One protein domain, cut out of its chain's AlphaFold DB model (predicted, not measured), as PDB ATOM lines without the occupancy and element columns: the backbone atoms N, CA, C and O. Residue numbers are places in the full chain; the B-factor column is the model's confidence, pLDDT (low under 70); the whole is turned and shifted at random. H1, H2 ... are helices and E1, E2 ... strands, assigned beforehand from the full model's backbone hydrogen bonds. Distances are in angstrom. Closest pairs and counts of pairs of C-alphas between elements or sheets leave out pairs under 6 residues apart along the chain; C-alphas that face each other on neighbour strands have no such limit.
ATOM      1  N   ALA A   2     220.255 155.088 116.882       58.94
ATOM      2  CA  ALA A   2     220.523 154.260 118.073       58.94
ATOM      3  C   ALA A   2     220.452 154.990 119.439       58.94
ATOM      4  O   ALA A   2     220.000 154.393 120.408       58.94
ATOM      5  N   SER A   3     220.832 156.272 119.530       70.25
ATOM      6  CA  SER A   3     220.770 157.019 120.802       70.25
ATOM      7  C   SER A   3     219.351 157.329 121.293       70.25
ATOM      8  O   SER A   3     219.184 157.534 122.486       70.25
ATOM      9  N   GLY A   4     218.335 157.340 120.419       79.50
ATOM     10  CA  GLY A   4     216.953 157.649 120.819       79.50
ATOM     11  C   GLY A   4     216.210 156.462 121.439       79.50
ATOM     12  O   GLY A   4     215.370 156.644 122.312       79.50
ATOM     13  N   LEU A   5     216.555 155.230 121.044       86.69
ATOM     14  CA  LEU A   5     215.919 154.012 121.573       86.69
ATOM     15  C   LEU A   5     216.266 153.768 123.046       86.69
ATOM     16  O   LEU A   5     215.491 153.166 123.786       86.69
ATOM     17  N   ALA A   6     217.423 154.270 123.480       83.62
ATOM     18  CA  ALA A   6     217.914 154.104 124.836       83.62
ATOM     19  C   ALA A   6     217.108 154.886 125.881       83.62
ATOM     20  O   ALA A   6     217.354 154.690 127.059       83.62
ATOM     21  N   GLU A   7     216.157 155.746 125.518       93.38
ATOM     22  CA  GLU A   7     215.336 156.493 126.488       93.38
ATOM     23  C   GLU A   7     213.867 156.063 126.493       93.38
ATOM     24  O   GLU A   7     213.088 156.529 127.321       93.38
ATOM     25  N   LEU A   8     213.495 155.122 125.628       96.62
ATOM     26  CA  LEU A   8     212.120 154.659 125.520       96.62
ATOM     27  C   LEU A   8     211.743 153.744 126.685       96.62
ATOM     28  O   LEU A   8     212.546 152.928 127.154       96.62
ATOM     29  N   ARG A   9     210.495 153.879 127.135       96.56
ATOM     30  CA  ARG A   9     209.840 152.995 128.108       96.56
ATOM     31  C   ARG A   9     208.380 152.737 127.716       96.56
ATOM     32  O   ARG A   9     207.804 153.560 127.002       96.56
ATOM     33  N   PRO A  10     207.755 151.651 128.201       96.50
ATOM     34  CA  PRO A  10     206.315 151.485 128.078       96.50
ATOM     35  C   PRO A  10     205.559 152.644 128.746       96.50
ATOM     36  O   PRO A  10     206.080 153.320 129.650       96.50
ATOM     37  N   PHE A  11     204.327 152.867 128.299       95.19
ATOM     38  CA  PHE A  11     203.412 153.814 128.930       95.19
ATOM     39  C   PHE A  11     203.129 153.404 130.383       95.19
ATOM     40  O   PHE A  11     203.105 152.218 130.718       95.19
ATOM     41  N   ARG A  12     202.935 154.392 131.256       93.75
ATOM     42  CA  ARG A  12     202.488 154.205 132.645       93.75
ATOM     43  C   ARG A  12     200.977 154.437 132.764       93.75
ATOM     44  O   ARG A  12     200.411 155.142 131.926       93.75
ATOM     45  N   PRO A  13     200.322 153.924 133.822       89.56
ATOM     46  CA  PRO A  13     198.925 154.243 134.093       89.56
ATOM     47  C   PRO A  13     198.672 155.758 134.086       89.56
ATOM     48  O   PRO A  13     199.391 156.523 134.729       89.56
ATOM     49  N   GLY A  14     197.654 156.186 133.333       88.19
ATOM     50  CA  GLY A  14     197.290 157.598 133.153       88.19
ATOM     51  C   GLY A  14     197.979 158.307 131.981       88.19
ATOM     52  O   GLY A  14     197.520 159.375 131.576       88.19
ATOM     53  N   GLU A  15     199.026 157.728 131.389       94.38
ATOM     54  CA  GLU A  15     199.624 158.246 130.156       94.38
ATOM     55  C   GLU A  15     198.785 157.827 128.942       94.38
ATOM     56  O   GLU A  15     198.286 156.704 128.864       94.38
ATOM     57  N   ARG A  16     198.608 158.742 127.984       94.88
ATOM     58  CA  ARG A  16     197.795 158.511 126.786       94.88
ATOM     59  C   ARG A  16     198.289 159.332 125.603       94.88
ATOM     60  O   ARG A  16     198.869 160.403 125.783       94.88
ATOM     61  N   ARG A  17     198.019 158.840 124.399       95.31
ATOM     62  CA  ARG A  17     198.195 159.562 123.139       95.31
ATOM     63  C   ARG A  17     196.826 159.856 122.536       95.31
ATOM     64  O   ARG A  17     196.040 158.931 122.372       95.31
ATOM     65  N   GLU A  18     196.562 161.110 122.185       95.44
ATOM     66  CA  GLU A  18     195.358 161.483 121.433       95.44
ATOM     67  C   GLU A  18     195.488 161.003 119.978       95.44
ATOM     68  O   GLU A  18     196.503 161.241 119.319       95.44
ATOM     69  N   ASN A  19     194.467 160.314 119.483       92.19
ATOM     70  CA  ASN A  19     194.393 159.808 118.120       92.19
ATOM     71  C   ASN A  19     193.736 160.857 117.199       92.19
ATOM     72  O   ASN A  19     192.966 161.700 117.668       92.19
ATOM     73  N   PRO A  20     193.983 160.820 115.873       91.00
ATOM     74  CA  PRO A  20     193.394 161.781 114.931       91.00
ATOM     75  C   PRO A  20     191.856 161.818 114.913       91.00
ATOM     76  O   PRO A  20     191.275 162.812 114.482       91.00
ATOM     77  N   ASP A  21     191.200 160.749 115.362       90.50
ATOM     78  CA  ASP A  21     189.742 160.622 115.458       90.50
ATOM     79  C   ASP A  21     189.159 161.136 116.791       90.50
ATOM     80  O   ASP A  21     187.947 161.074 116.998       90.50
ATOM     81  N   GLY A  22     190.002 161.655 117.690       92.62
ATOM     82  CA  GLY A  22     189.611 162.135 119.019       92.62
ATOM     83  C   GLY A  22     189.470 161.038 120.079       92.62
ATOM     84  O   GLY A  22     189.115 161.345 121.217       92.62
ATOM     85  N   SER A  23     189.740 159.774 119.738       91.50
ATOM     86  CA  SER A  23     189.969 158.724 120.735       91.50
ATOM     87  C   SER A  23     191.369 158.862 121.348       91.50
ATOM     88  O   SER A  23     192.174 159.673 120.896       91.50
ATOM     89  N   HIS A  24     191.688 158.076 122.374       92.69
ATOM     90  CA  HIS A  24     193.043 158.025 122.920       92.69
ATOM     91  C   HIS A  24     193.535 156.586 123.037       92.69
ATOM     92  O   HIS A  24     192.766 155.678 123.347       92.69
ATOM     93  N   SER A  25     194.832 156.394 122.819       93.62
ATOM     94  CA  SER A  25     195.521 155.118 122.998       93.62
ATOM     95  C   SER A  25     196.402 155.179 124.240       93.62
ATOM     96  O   SER A  25     197.221 156.088 124.391       93.62
ATOM     97  N   THR A  26     196.231 154.208 125.130       93.31
ATOM     98  CA  THR A  26     197.094 153.985 126.301       93.31
ATOM     99  C   THR A  26     198.211 152.990 125.993       93.31
ATOM    100  O   THR A  26     199.255 153.026 126.630       93.31
ATOM    101  N   GLU A  27     198.016 152.122 125.000       93.75
ATOM    102  CA  GLU A  27     199.001 151.168 124.498       93.75
ATOM    103  C   GLU A  27     198.619 150.758 123.070       93.75
ATOM    104  O   GLU A  27     197.439 150.742 122.716       93.75
ATOM    105  N   LEU A  28     199.618 150.441 122.252       94.81
ATOM    106  CA  LEU A  28     199.467 149.701 121.002       94.81
ATOM    107  C   LEU A  28     200.521 148.610 121.047       94.81
ATOM    108  O   LEU A  28     201.684 148.927 121.301       94.81
ATOM    109  N   THR A  29     200.126 147.362 120.839       95.56
ATOM    110  CA  THR A  29     201.004 146.199 120.994       95.56
ATOM    111  C   THR A  29     201.110 145.447 119.675       95.56
ATOM    112  O   THR A  29     200.193 145.457 118.859       95.56
ATOM    113  N   THR A  30     202.251 144.804 119.464       96.75
ATOM    114  CA  THR A  30     202.527 143.920 118.330       96.75
ATOM    115  C   THR A  30     203.143 142.624 118.848       96.75
ATOM    116  O   THR A  30     203.897 142.639 119.824       96.75
ATOM    117  N   THR A  31     202.809 141.504 118.214       97.81
ATOM    118  CA  THR A  31     203.265 140.170 118.622       97.81
ATOM    119  C   THR A  31     204.365 139.691 117.681       97.81
ATOM    120  O   THR A  31     204.161 139.637 116.471       97.81
ATOM    121  N   TRP A  32     205.523 139.322 118.231       97.75
ATOM    122  CA  TRP A  32     206.700 138.916 117.454       97.75
ATOM    123  C   TRP A  32     207.304 137.618 117.980       97.75
ATOM    124  O   TRP A  32     207.278 137.361 119.186       97.75
ATOM    125  N   GLN A  33     207.875 136.814 117.081       97.81
ATOM    126  CA  GLN A  33     208.648 135.630 117.448       97.81
ATOM    127  C   GLN A  33     210.123 136.005 117.610       97.81
ATOM    128  O   GLN A  33     210.740 136.580 116.718       97.81
ATOM    129  N   LEU A  34     210.709 135.663 118.751       97.06
ATOM    130  CA  LEU A  34     212.122 135.868 119.031       97.06
ATOM    131  C   LEU A  34     212.976 134.754 118.415       97.06
ATOM    132  O   LEU A  34     212.500 133.669 118.084       97.06
ATOM    133  N   GLY A  35     214.285 135.000 118.311       95.56
ATOM    134  CA  GLY A  35     215.236 134.023 117.766       95.56
ATOM    135  C   GLY A  35     215.361 132.720 118.571       95.56
ATOM    136  O   GLY A  35     215.929 131.756 118.065       95.56
ATOM    137  N   ASP A  36     214.839 132.673 119.799       96.19
ATOM    138  CA  ASP A  36     214.758 131.471 120.641       96.19
ATOM    139  C   ASP A  36     213.479 130.640 120.395       96.19
ATOM    140  O   ASP A  36     213.309 129.580 120.997       96.19
ATOM    141  N   GLY A  37     212.596 131.099 119.502       96.81
ATOM    142  CA  GLY A  37     211.328 130.457 119.158       96.81
ATOM    143  C   GLY A  37     210.136 130.893 120.013       96.81
ATOM    144  O   GLY A  37     209.006 130.574 119.637       96.81
ATOM    145  N   ASN A  38     210.353 131.638 121.104       97.75
ATOM    146  CA  ASN A  38     209.280 132.162 121.947       97.75
ATOM    147  C   ASN A  38     208.604 133.378 121.302       97.75
ATOM    148  O   ASN A  38     209.219 134.132 120.553       97.75
ATOM    149  N   TRP A  39     207.346 133.608 121.653       98.19
ATOM    150  CA  TRP A  39     206.570 134.772 121.240       98.19
ATOM    151  C   TRP A  39     206.561 135.837 122.335       98.19
ATOM    152  O   TRP A  39     206.619 135.524 123.524       98.19
ATOM    153  N   VAL A  40     206.494 137.108 121.954       97.94
ATOM    154  CA  VAL A  40     206.439 138.235 122.889       97.94
ATOM    155  C   VAL A  40     205.493 139.311 122.372       97.94
ATOM    156  O   VAL A  40     205.469 139.613 121.180       97.94
ATOM    157  N   ASN A  41     204.728 139.901 123.288       97.75
ATOM    158  CA  ASN A  41     203.894 141.067 123.021       97.75
ATOM    159  C   ASN A  41     204.685 142.323 123.386       97.75
ATOM    160  O   ASN A  41     205.047 142.517 124.551       97.75
ATOM    161  N   VAL A  42     204.974 143.155 122.389       97.06
ATOM    162  CA  VAL A  42     205.826 144.340 122.519       97.06
ATOM    163  C   VAL A  42     205.040 145.578 122.109       97.06
ATOM    164  O   VAL A  42     204.436 145.574 121.033       97.06
ATOM    165  N   PRO A  43     205.058 146.658 122.909       96.56
ATOM    166  CA  PRO A  43     204.445 147.910 122.503       96.56
ATOM    167  C   PRO A  43     205.040 148.405 121.177       96.56
ATOM    168  O   PRO A  43     206.255 148.390 120.997       96.56
ATOM    169  N   SER A  44     204.216 148.867 120.243       96.81
ATOM    170  CA  SER A  44     204.639 149.740 119.142       96.81
ATOM    171  C   SER A  44     204.538 151.217 119.538       96.81
ATOM    172  O   SER A  44     205.214 152.058 118.951       96.81
ATOM    173  N   LEU A  45     203.763 151.532 120.582       96.62
ATOM    174  CA  LEU A  45     203.648 152.863 121.174       96.62
ATOM    175  C   LEU A  45     204.470 152.960 122.473       96.62
ATOM    176  O   LEU A  45     204.145 152.333 123.481       96.62
ATOM    177  N   TRP A  46     205.523 153.775 122.452       96.94
ATOM    178  CA  TRP A  46     206.470 153.973 123.555       96.94
ATOM    179  C   TRP A  46     206.452 155.410 124.065       96.94
ATOM    180  O   TRP A  46     206.118 156.338 123.336       96.94
ATOM    181  N   MET A  47     206.847 155.618 125.317       97.19
ATOM    182  CA  MET A  47     207.053 156.950 125.878       97.19
ATOM    183  C   MET A  47     208.542 157.301 125.830       97.19
ATOM    184  O   MET A  47     209.356 156.625 126.466       97.19
ATOM    185  N   GLY A  48     208.894 158.339 125.070       96.19
ATOM    186  CA  GLY A  48     210.229 158.939 125.039       96.19
ATOM    187  C   GLY A  48     210.316 160.217 125.876       96.19
ATOM    188  O   GLY A  48     209.329 160.653 126.469       96.19
ATOM    189  N   ALA A  49     211.500 160.834 125.916       94.69
ATOM    190  CA  ALA A  49     211.730 162.078 126.660       94.69
ATOM    191  C   ALA A  49     210.854 163.247 126.165       94.69
ATOM    192  O   ALA A  49     210.379 164.041 126.973       94.69
ATOM    193  N   ASP A  50     210.588 163.300 124.857       95.00
ATOM    194  CA  ASP A  50     209.787 164.348 124.207       95.00
ATOM    195  C   ASP A  50     208.299 163.969 124.035       95.00
ATOM    196  O   ASP A  50     207.542 164.694 123.387       95.00
ATOM    197  N   GLY A  51     207.862 162.840 124.610       95.50
ATOM    198  CA  GLY A  51     206.475 162.368 124.572       95.50
ATOM    199  C   GLY A  51     206.269 161.025 123.851       95.50
ATOM    200  O   GLY A  51     207.221 160.257 123.679       95.50
ATOM    201  N   PRO A  52     205.017 160.707 123.464       96.81
ATOM    202  CA  PRO A  52     204.664 159.480 122.751       96.81
ATOM    203  C   PRO A  52     205.416 159.305 121.426       96.81
ATOM    204  O   PRO A  52     205.373 160.177 120.560       96.81
ATOM    205  N   VAL A  53     206.033 158.142 121.242       97.00
ATOM    206  CA  VAL A  53     206.698 157.703 120.014       97.00
ATOM    207  C   VAL A  53     205.997 156.440 119.525       97.00
ATOM    208  O   VAL A  53     206.035 155.409 120.190       97.00
ATOM    209  N   GLU A  54     205.336 156.525 118.375       96.75
ATOM    210  CA  GLU A  54     204.726 155.373 117.708       96.75
ATOM    211  C   GLU A  54     205.666 154.861 116.618       96.75
ATOM    212  O   GLU A  54     206.115 155.626 115.760       96.75
ATOM    213  N   PHE A  55     205.960 153.568 116.659       96.50
ATOM    214  CA  PHE A  55     206.657 152.871 115.591       96.50
ATOM    215  C   PHE A  55     205.673 152.322 114.564       96.50
ATOM    216  O   PHE A  55     204.546 151.956 114.899       96.50
ATOM    217  N   ASP A  56     206.126 152.227 113.314       96.12
ATOM    218  CA  ASP A  56     205.403 151.470 112.296       96.12
ATOM    219  C   ASP A  56     205.269 150.016 112.774       96.12
ATOM    220  O   ASP A  56     206.261 149.384 113.138       96.12
ATOM    221  N   GLN A  57     204.043 149.489 112.792       94.44
ATOM    222  CA  GLN A  57     203.764 148.129 113.260       94.44
ATOM    223  C   GLN A  57     204.441 147.054 112.397       94.44
ATOM    224  O   GLN A  57     204.541 145.919 112.843       94.44
ATOM    225  N   GLY A  58     204.903 147.383 111.186       95.00
ATOM    226  CA  GLY A  58     205.711 146.497 110.346       95.00
ATOM    227  C   GLY A  58     207.224 146.586 110.589       95.00
ATOM    228  O   GLY A  58     207.964 145.771 110.040       95.00
ATOM    229  N   ASP A  59     207.708 147.546 111.384       96.75
ATOM    230  CA  ASP A  59     209.137 147.725 111.676       96.75
ATOM    231  C   ASP A  59     209.574 146.883 112.886       96.75
ATOM    232  O   ASP A  59     209.887 147.383 113.974       96.75
ATOM    233  N   GLU A  60     209.597 145.566 112.669       95.88
ATOM    234  CA  GLU A  60     210.027 144.558 113.643       95.88
ATOM    235  C   GLU A  60     211.376 144.911 114.283       95.88
ATOM    236  O   GLU A  60     211.549 144.824 115.501       95.88
ATOM    237  N   GLN A  61     212.341 145.345 113.466       96.50
ATOM    238  CA  GLN A  61     213.703 145.600 113.920       96.50
ATOM    239  C   GLN A  61     213.753 146.753 114.927       96.50
ATOM    240  O   GLN A  61     214.465 146.662 115.934       96.50
ATOM    241  N   THR A  62     213.001 147.827 114.685       95.44
ATOM    242  CA  THR A  62     212.950 148.971 115.600       95.44
ATOM    243  C   THR A  62     212.178 148.636 116.879       95.44
ATOM    244  O   THR A  62     212.651 148.967 117.969       95.44
ATOM    245  N   ILE A  63     211.046 147.926 116.778       96.81
ATOM    246  CA  ILE A  63     210.218 147.533 117.931       96.81
ATOM    247  C   ILE A  63     210.977 146.570 118.857       96.81
ATOM    248  O   ILE A  63     211.101 146.825 120.061       96.81
ATOM    249  N   LEU A  64     211.560 145.499 118.308       96.81
ATOM    250  CA  LEU A  64     212.372 144.555 119.084       96.81
ATOM    251  C   LEU A  64     213.657 145.208 119.611       96.81
ATOM    252  O   LEU A  64     214.113 144.878 120.708       96.81
ATOM    253  N   GLY A  65     214.218 146.175 118.880       96.38
ATOM    254  CA  GLY A  65     215.342 146.988 119.340       96.38
ATOM    255  C   GLY A  65     215.002 147.827 120.577       96.38
ATOM    256  O   GLY A  65     215.777 147.840 121.536       96.38
ATOM    257  N   ALA A  66     213.837 148.484 120.593       96.62
ATOM    258  CA  ALA A  66     213.344 149.239 121.748       96.62
ATOM    259  C   ALA A  66     213.086 148.327 122.959       96.62
ATOM    260  O   ALA A  66     213.529 148.634 124.069       96.62
ATOM    261  N   MET A  67     212.458 147.165 122.734       97.25
ATOM    262  CA  MET A  67     212.256 146.136 123.759       97.25
ATOM    263  C   MET A  67     213.581 145.681 124.374       97.25
ATOM    264  O   MET A  67     213.743 145.720 125.591       97.25
ATOM    265  N   SER A  68     214.547 145.297 123.535       96.38
ATOM    266  CA  SER A  68     215.851 144.809 123.980       96.38
ATOM    267  C   SER A  68     216.634 145.881 124.743       96.38
ATOM    268  O   SER A  68     217.224 145.589 125.782       96.38
ATOM    269  N   ALA A  69     216.590 147.142 124.297       95.69
ATOM    270  CA  ALA A  69     217.214 148.261 125.007       95.69
ATOM    271  C   ALA A  69     216.550 148.552 126.367       95.69
ATOM    272  O   ALA A  69     217.219 148.976 127.316       95.69
ATOM    273  N   PHE A  70     215.237 148.346 126.483       96.50
ATOM    274  CA  PHE A  70     214.517 148.469 127.748       96.50
ATOM    275  C   PHE A  70     214.848 147.317 128.707       96.50
ATOM    276  O   PHE A  70     215.231 147.571 129.851       96.50
ATOM    277  N   GLU A  71     214.776 146.071 128.240       96.00
ATOM    278  CA  GLU A  71     215.091 144.890 129.052       96.00
ATOM    279  C   GLU A  71     216.572 144.824 129.440       96.00
ATOM    280  O   GLU A  71     216.908 144.427 130.551       96.00
ATOM    281  N   GLY A  72     217.480 145.305 128.587       95.88
ATOM    282  CA  GLY A  72     218.903 145.403 128.916       95.88
ATOM    283  C   GLY A  72     219.193 146.297 130.129       95.88
ATOM    284  O   GLY A  72     220.226 146.133 130.774       95.88
ATOM    285  N   ARG A  73     218.284 147.223 130.466       94.62
ATOM    286  CA  ARG A  73     218.398 148.110 131.636       94.62
ATOM    287  C   ARG A  73     217.611 147.625 132.850       94.62
ATOM    288  O   ARG A  73     218.031 147.890 133.970       94.62
ATOM    289  N   ASN A  74     216.481 146.953 132.634       93.62
ATOM    290  CA  ASN A  74     215.522 146.606 133.690       93.62
ATOM    291  C   ASN A  74     215.433 145.096 133.974       93.62
ATOM    292  O   ASN A  74     214.703 144.686 134.872       93.62
ATOM    293  N   GLY A  75     216.169 144.269 133.228       94.12
ATOM    294  CA  GLY A  75     215.977 142.822 133.188       94.12
ATOM    295  C   GLY A  75     214.845 142.406 132.234       94.12
ATOM    296  O   GLY A  75     214.197 143.259 131.626       94.12
ATOM    297  N   PRO A  76     214.603 141.094 132.066       93.56
ATOM    298  CA  PRO A  76     213.525 140.585 131.219       93.56
ATOM    299  C   PRO A  76     212.159 140.956 131.816       93.56
ATOM    300  O   PRO A  76     211.738 140.387 132.822       93.56
ATOM    301  N   THR A  77     211.473 141.922 131.207       93.62
ATOM    302  CA  THR A  77     210.189 142.452 131.691       93.62
ATOM    303  C   THR A  77     208.997 141.996 130.861       93.62
ATOM    304  O   THR A  77     207.882 141.956 131.376       93.62
ATOM    305  N   PHE A  78     209.191 141.672 129.579       96.25
ATOM    306  CA  PHE A  78     208.088 141.247 128.719       96.25
ATOM    307  C   PHE A  78     207.892 139.733 128.826       96.25
ATOM    308  O   PHE A  78     208.837 138.953 128.681       96.25
ATOM    309  N   LYS A  79     206.653 139.292 129.075       96.56
ATOM    310  CA  LYS A  79     206.337 137.863 129.174       96.56
ATOM    311  C   LYS A  79     206.653 137.167 127.845       96.56
ATOM    312  O   LYS A  79     206.288 137.662 126.781       96.56
ATOM    313  N   ARG A  80     207.340 136.027 127.931       97.69
ATOM    314  CA  ARG A  80     207.596 135.128 126.802       97.69
ATOM    315  C   ARG A  80     206.523 134.044 126.776       97.69
ATOM    316  O   ARG A  80     206.207 133.476 127.820       97.69
ATOM    317  N   PHE A  81     205.974 133.788 125.601       97.50
ATOM    318  CA  PHE A  81     204.907 132.827 125.351       97.50
ATOM    319  C   PHE A  81     205.429 131.699 124.472       97.50
ATOM    320  O   PHE A  81     206.300 131.908 123.626       97.50
ATOM    321  N   THR A  82     204.899 130.497 124.664       97.19
ATOM    322  CA  THR A  82     205.394 129.313 123.942       97.19
ATOM    323  C   THR A  82     204.741 129.137 122.569       97.19
ATOM    324  O   THR A  82     205.263 128.409 121.726       97.19
ATOM    325  N   SER A  83     203.626 129.828 122.316       97.56
ATOM    326  CA  SER A  83     202.892 129.802 121.050       97.56
ATOM    327  C   SER A  83     202.330 131.179 120.685       97.56
ATOM    328  O   SER A  83     202.149 132.040 121.550       97.56
ATOM    329  N   LEU A  84     202.039 131.367 119.393       97.31
ATOM    330  CA  LEU A  84     201.380 132.570 118.880       97.31
ATOM    331  C   LEU A  84     199.995 132.748 119.514       97.31
ATOM    332  O   LEU A  84     199.694 133.827 120.006       97.31
ATOM    333  N   ASP A  85     199.200 131.677 119.585       96.31
ATOM    334  CA  ASP A  85     197.849 131.715 120.156       96.31
ATOM    335  C   ASP A  85     197.848 132.200 121.618       96.31
ATOM    336  O   ASP A  85     196.976 132.968 122.020       96.31
ATOM    337  N   GLU A  86     198.836 131.785 122.425       92.75
ATOM    338  CA  GLU A  86     198.970 132.223 123.822       92.75
ATOM    339  C   GLU A  86     199.328 133.715 123.908       92.75
ATOM    340  O   GLU A  86     198.778 134.446 124.738       92.75
ATOM    341  N   ALA A  87     200.219 134.178 123.026       96.06
ATOM    342  CA  ALA A  87     200.610 135.577 122.937       96.06
ATOM    343  C   ALA A  87     199.436 136.463 122.481       96.06
ATOM    344  O   ALA A  87     199.131 137.455 123.143       96.06
ATOM    345  N   GLU A  88     198.712 136.078 121.429       95.50
ATOM    346  CA  GLU A  88     197.536 136.806 120.936       95.50
ATOM    347  C   GLU A  88     196.395 136.831 121.964       95.50
ATOM    348  O   GLU A  88     195.731 137.856 122.141       95.50
ATOM    349  N   ALA A  89     196.170 135.726 122.682       90.12
ATOM    350  CA  ALA A  89     195.183 135.681 123.757       90.12
ATOM    351  C   ALA A  89     195.552 136.640 124.898       90.12
ATOM    352  O   ALA A  89     194.697 137.384 125.383       90.12
ATOM    353  N   ALA A  90     196.824 136.666 125.305       91.44
ATOM    354  CA  ALA A  90     197.302 137.581 126.334       91.44
ATOM    355  C   ALA A  90     197.238 139.053 125.890       91.44
ATOM    356  O   ALA A  90     196.906 139.915 126.704       91.44
ATOM    357  N   ASP A  91     197.521 139.342 124.615       93.31
ATOM    358  CA  ASP A  91     197.407 140.692 124.057       93.31
ATOM    359  C   ASP A  91     195.955 141.176 124.052       93.31
ATOM    360  O   ASP A  91     195.654 142.268 124.534       93.31
ATOM    361  N   ARG A  92     195.027 140.318 123.614       92.00
ATOM    362  CA  ARG A  92     193.592 140.619 123.623       92.00
ATOM    363  C   ARG A  92     193.093 140.944 125.027       92.00
ATOM    364  O   ARG A  92     192.448 141.971 125.214       92.00
ATOM    365  N   VAL A  93     193.447 140.119 126.015       85.75
ATOM    366  CA  VAL A  93     193.077 140.347 127.423       85.75
ATOM    367  C   VAL A  93     193.626 141.684 127.925       85.75
ATOM    368  O   VAL A  93     192.918 142.427 128.601       85.75
ATOM    369  N   ARG A  94     194.871 142.020 127.580       86.31
ATOM    370  CA  ARG A  94     195.501 143.283 127.982       86.31
ATOM    371  C   ARG A  94     194.847 144.498 127.318       86.31
ATOM    372  O   ARG A  94     194.609 145.504 127.987       86.31
ATOM    373  N   SER A  95     194.517 144.395 126.034       87.50
ATOM    374  CA  SER A  95     193.791 145.423 125.282       87.50
ATOM    375  C   SER A  95     192.396 145.667 125.873       87.50
ATOM    376  O   SER A  95     192.032 146.808 126.160       87.50
ATOM    377  N   GLU A  96     191.659 144.596 126.188       84.00
ATOM    378  CA  GLU A  96     190.349 144.658 126.855       84.00
ATOM    379  C   GLU A  96     190.416 145.293 128.257       84.00
ATOM    380  O   GLU A  96     189.457 145.928 128.696       84.00
ATOM    381  N   GLN A  97     191.550 145.169 128.954       82.12
ATOM    382  CA  GLN A  97     191.792 145.781 130.268       82.12
ATOM    383  C   GLN A  97     192.283 147.241 130.196       82.12
ATOM    384  O   GLN A  97     192.594 147.838 131.227       82.12
ATOM    385  N   GLY A  98     192.344 147.848 129.006       85.12
ATOM    386  CA  GLY A  98     192.742 149.248 128.831       85.12
ATOM    387  C   GLY A  98     194.249 149.471 128.648       85.12
ATOM    388  O   GLY A  98     194.740 150.578 128.904       85.12
ATOM    389  N   GLY A  99     194.994 148.452 128.205       87.31
ATOM    390  CA  GLY A  99     196.402 148.570 127.808       87.31
ATOM    391  C   GLY A  99     197.334 148.899 128.977       87.31
ATOM    392  O   GLY A  99     197.300 148.244 130.017       87.31
ATOM    393  N   ALA A 100     198.136 149.962 128.863       78.25
ATOM    394  CA  ALA A 100     199.086 150.369 129.904       78.25
ATOM    395  C   ALA A 100     198.423 150.794 131.232       78.25
ATOM    396  O   ALA A 100     199.086 150.850 132.268       78.25
ATOM    397  N   GLY A 101     197.114 151.077 131.218       61.44
ATOM    398  CA  GLY A 101     196.305 151.313 132.417       61.44
ATOM    399  C   GLY A 101     195.848 150.037 133.137       61.44
ATOM    400  O   GLY A 101     195.346 150.133 134.253       61.44
ATOM    401  N   ALA A 102     196.043 148.856 132.536       61.78
ATOM    402  CA  ALA A 102     195.598 147.565 133.065       61.78
ATOM    403  C   ALA A 102     196.397 147.085 134.287       61.78
ATOM    404  O   ALA A 102     195.963 146.175 134.995       61.78
TER     405      ALA A 102
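Overview. This is residues 2 to 102 of the 687 residues of an uncharacterized protein of Rhodobacterales bacterium (UniProt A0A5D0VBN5). Picture a narrow two-strand hairpin, E1 and E2, lying between two helices, with H2 over one face and H3 over the other. Its strand E2 runs on at a bend into a second small hairpin, E3 and E4, while the short H1 sits beside H2, away from H3. The printed part has 101 residues, with three named helices and four named strands in the order H1 E1 E2 E3 E4 H2 H3; each two-strand sheet, E1 - E2 and E3 - E4, is antiparallel. The class is mixed, helices and strands, with under half of the residues in named elements. The whole is compact, with a radius of gyration of the C-alphas of 13.2 A and spans of 38 by 33 by 24 A.

Arrangement. Look first at the hairpin of E1, residues 29 to 33, and E2, residues 39 to 43, antiparallel at 151 degrees; N 30 and O 42 are 2.8 A apart, within hydrogen-bond range. Residues 39 to 40 of E2 also pair, antiparallel, with residues 80 to 81. After one residue E2 runs on, at 55 degrees, into E3, residues 45 to 48. E3 forms an antiparallel hairpin with E4, residues 51 to 54, where N 46 and O 53 are 2.8 A apart, within hydrogen-bond range. Now find H3, residues 84 to 96: its closest C-alpha pair with E2 is Trp 39 and Leu 84, 6.1 A. H2, residues 60 to 74, comes closest to E2 at the C-alphas of Val 42 and Met 67, 6.8 A. H2 and H3 are apart. H1, residues 2 to 5, only just touches H2, with 3 pairs of C-alphas within 8 A, the closest being the C-alphas of Leu 5 and Ala 66 at 5.4 A; H2 touches H1 with residues 65 to 69 alone. Every O i to N i+4 pair in H3 is within hydrogen-bond range, against 10 of 11 in H2; H1 is too short for such a pair.

Along the chain. Find C-alpha 29 at (201.004, 146.199, 120.994); from there E1 runs 13.5 A to C-alpha 33. E2 is 13.4 A long, E3 9.8 A and E4 10.0 A. H2 starts at C-alpha 60, (210.027, 144.558, 113.643), and is 20.9 A long. H3 runs 18.2 A to C-alpha 96 at (190.349, 144.658, 126.855), and H1 measures 5.8 A.

Size, cuts and confidence. The two C-alphas farthest apart are those of Gly 22 and Asp 36, 39.7 A. The printed part has no cut. The link from H1 to E1, residues 6 to 28, is long. Mean pLDDT of the printed part is 92.9; residues 2, 101 and 102 are under 70.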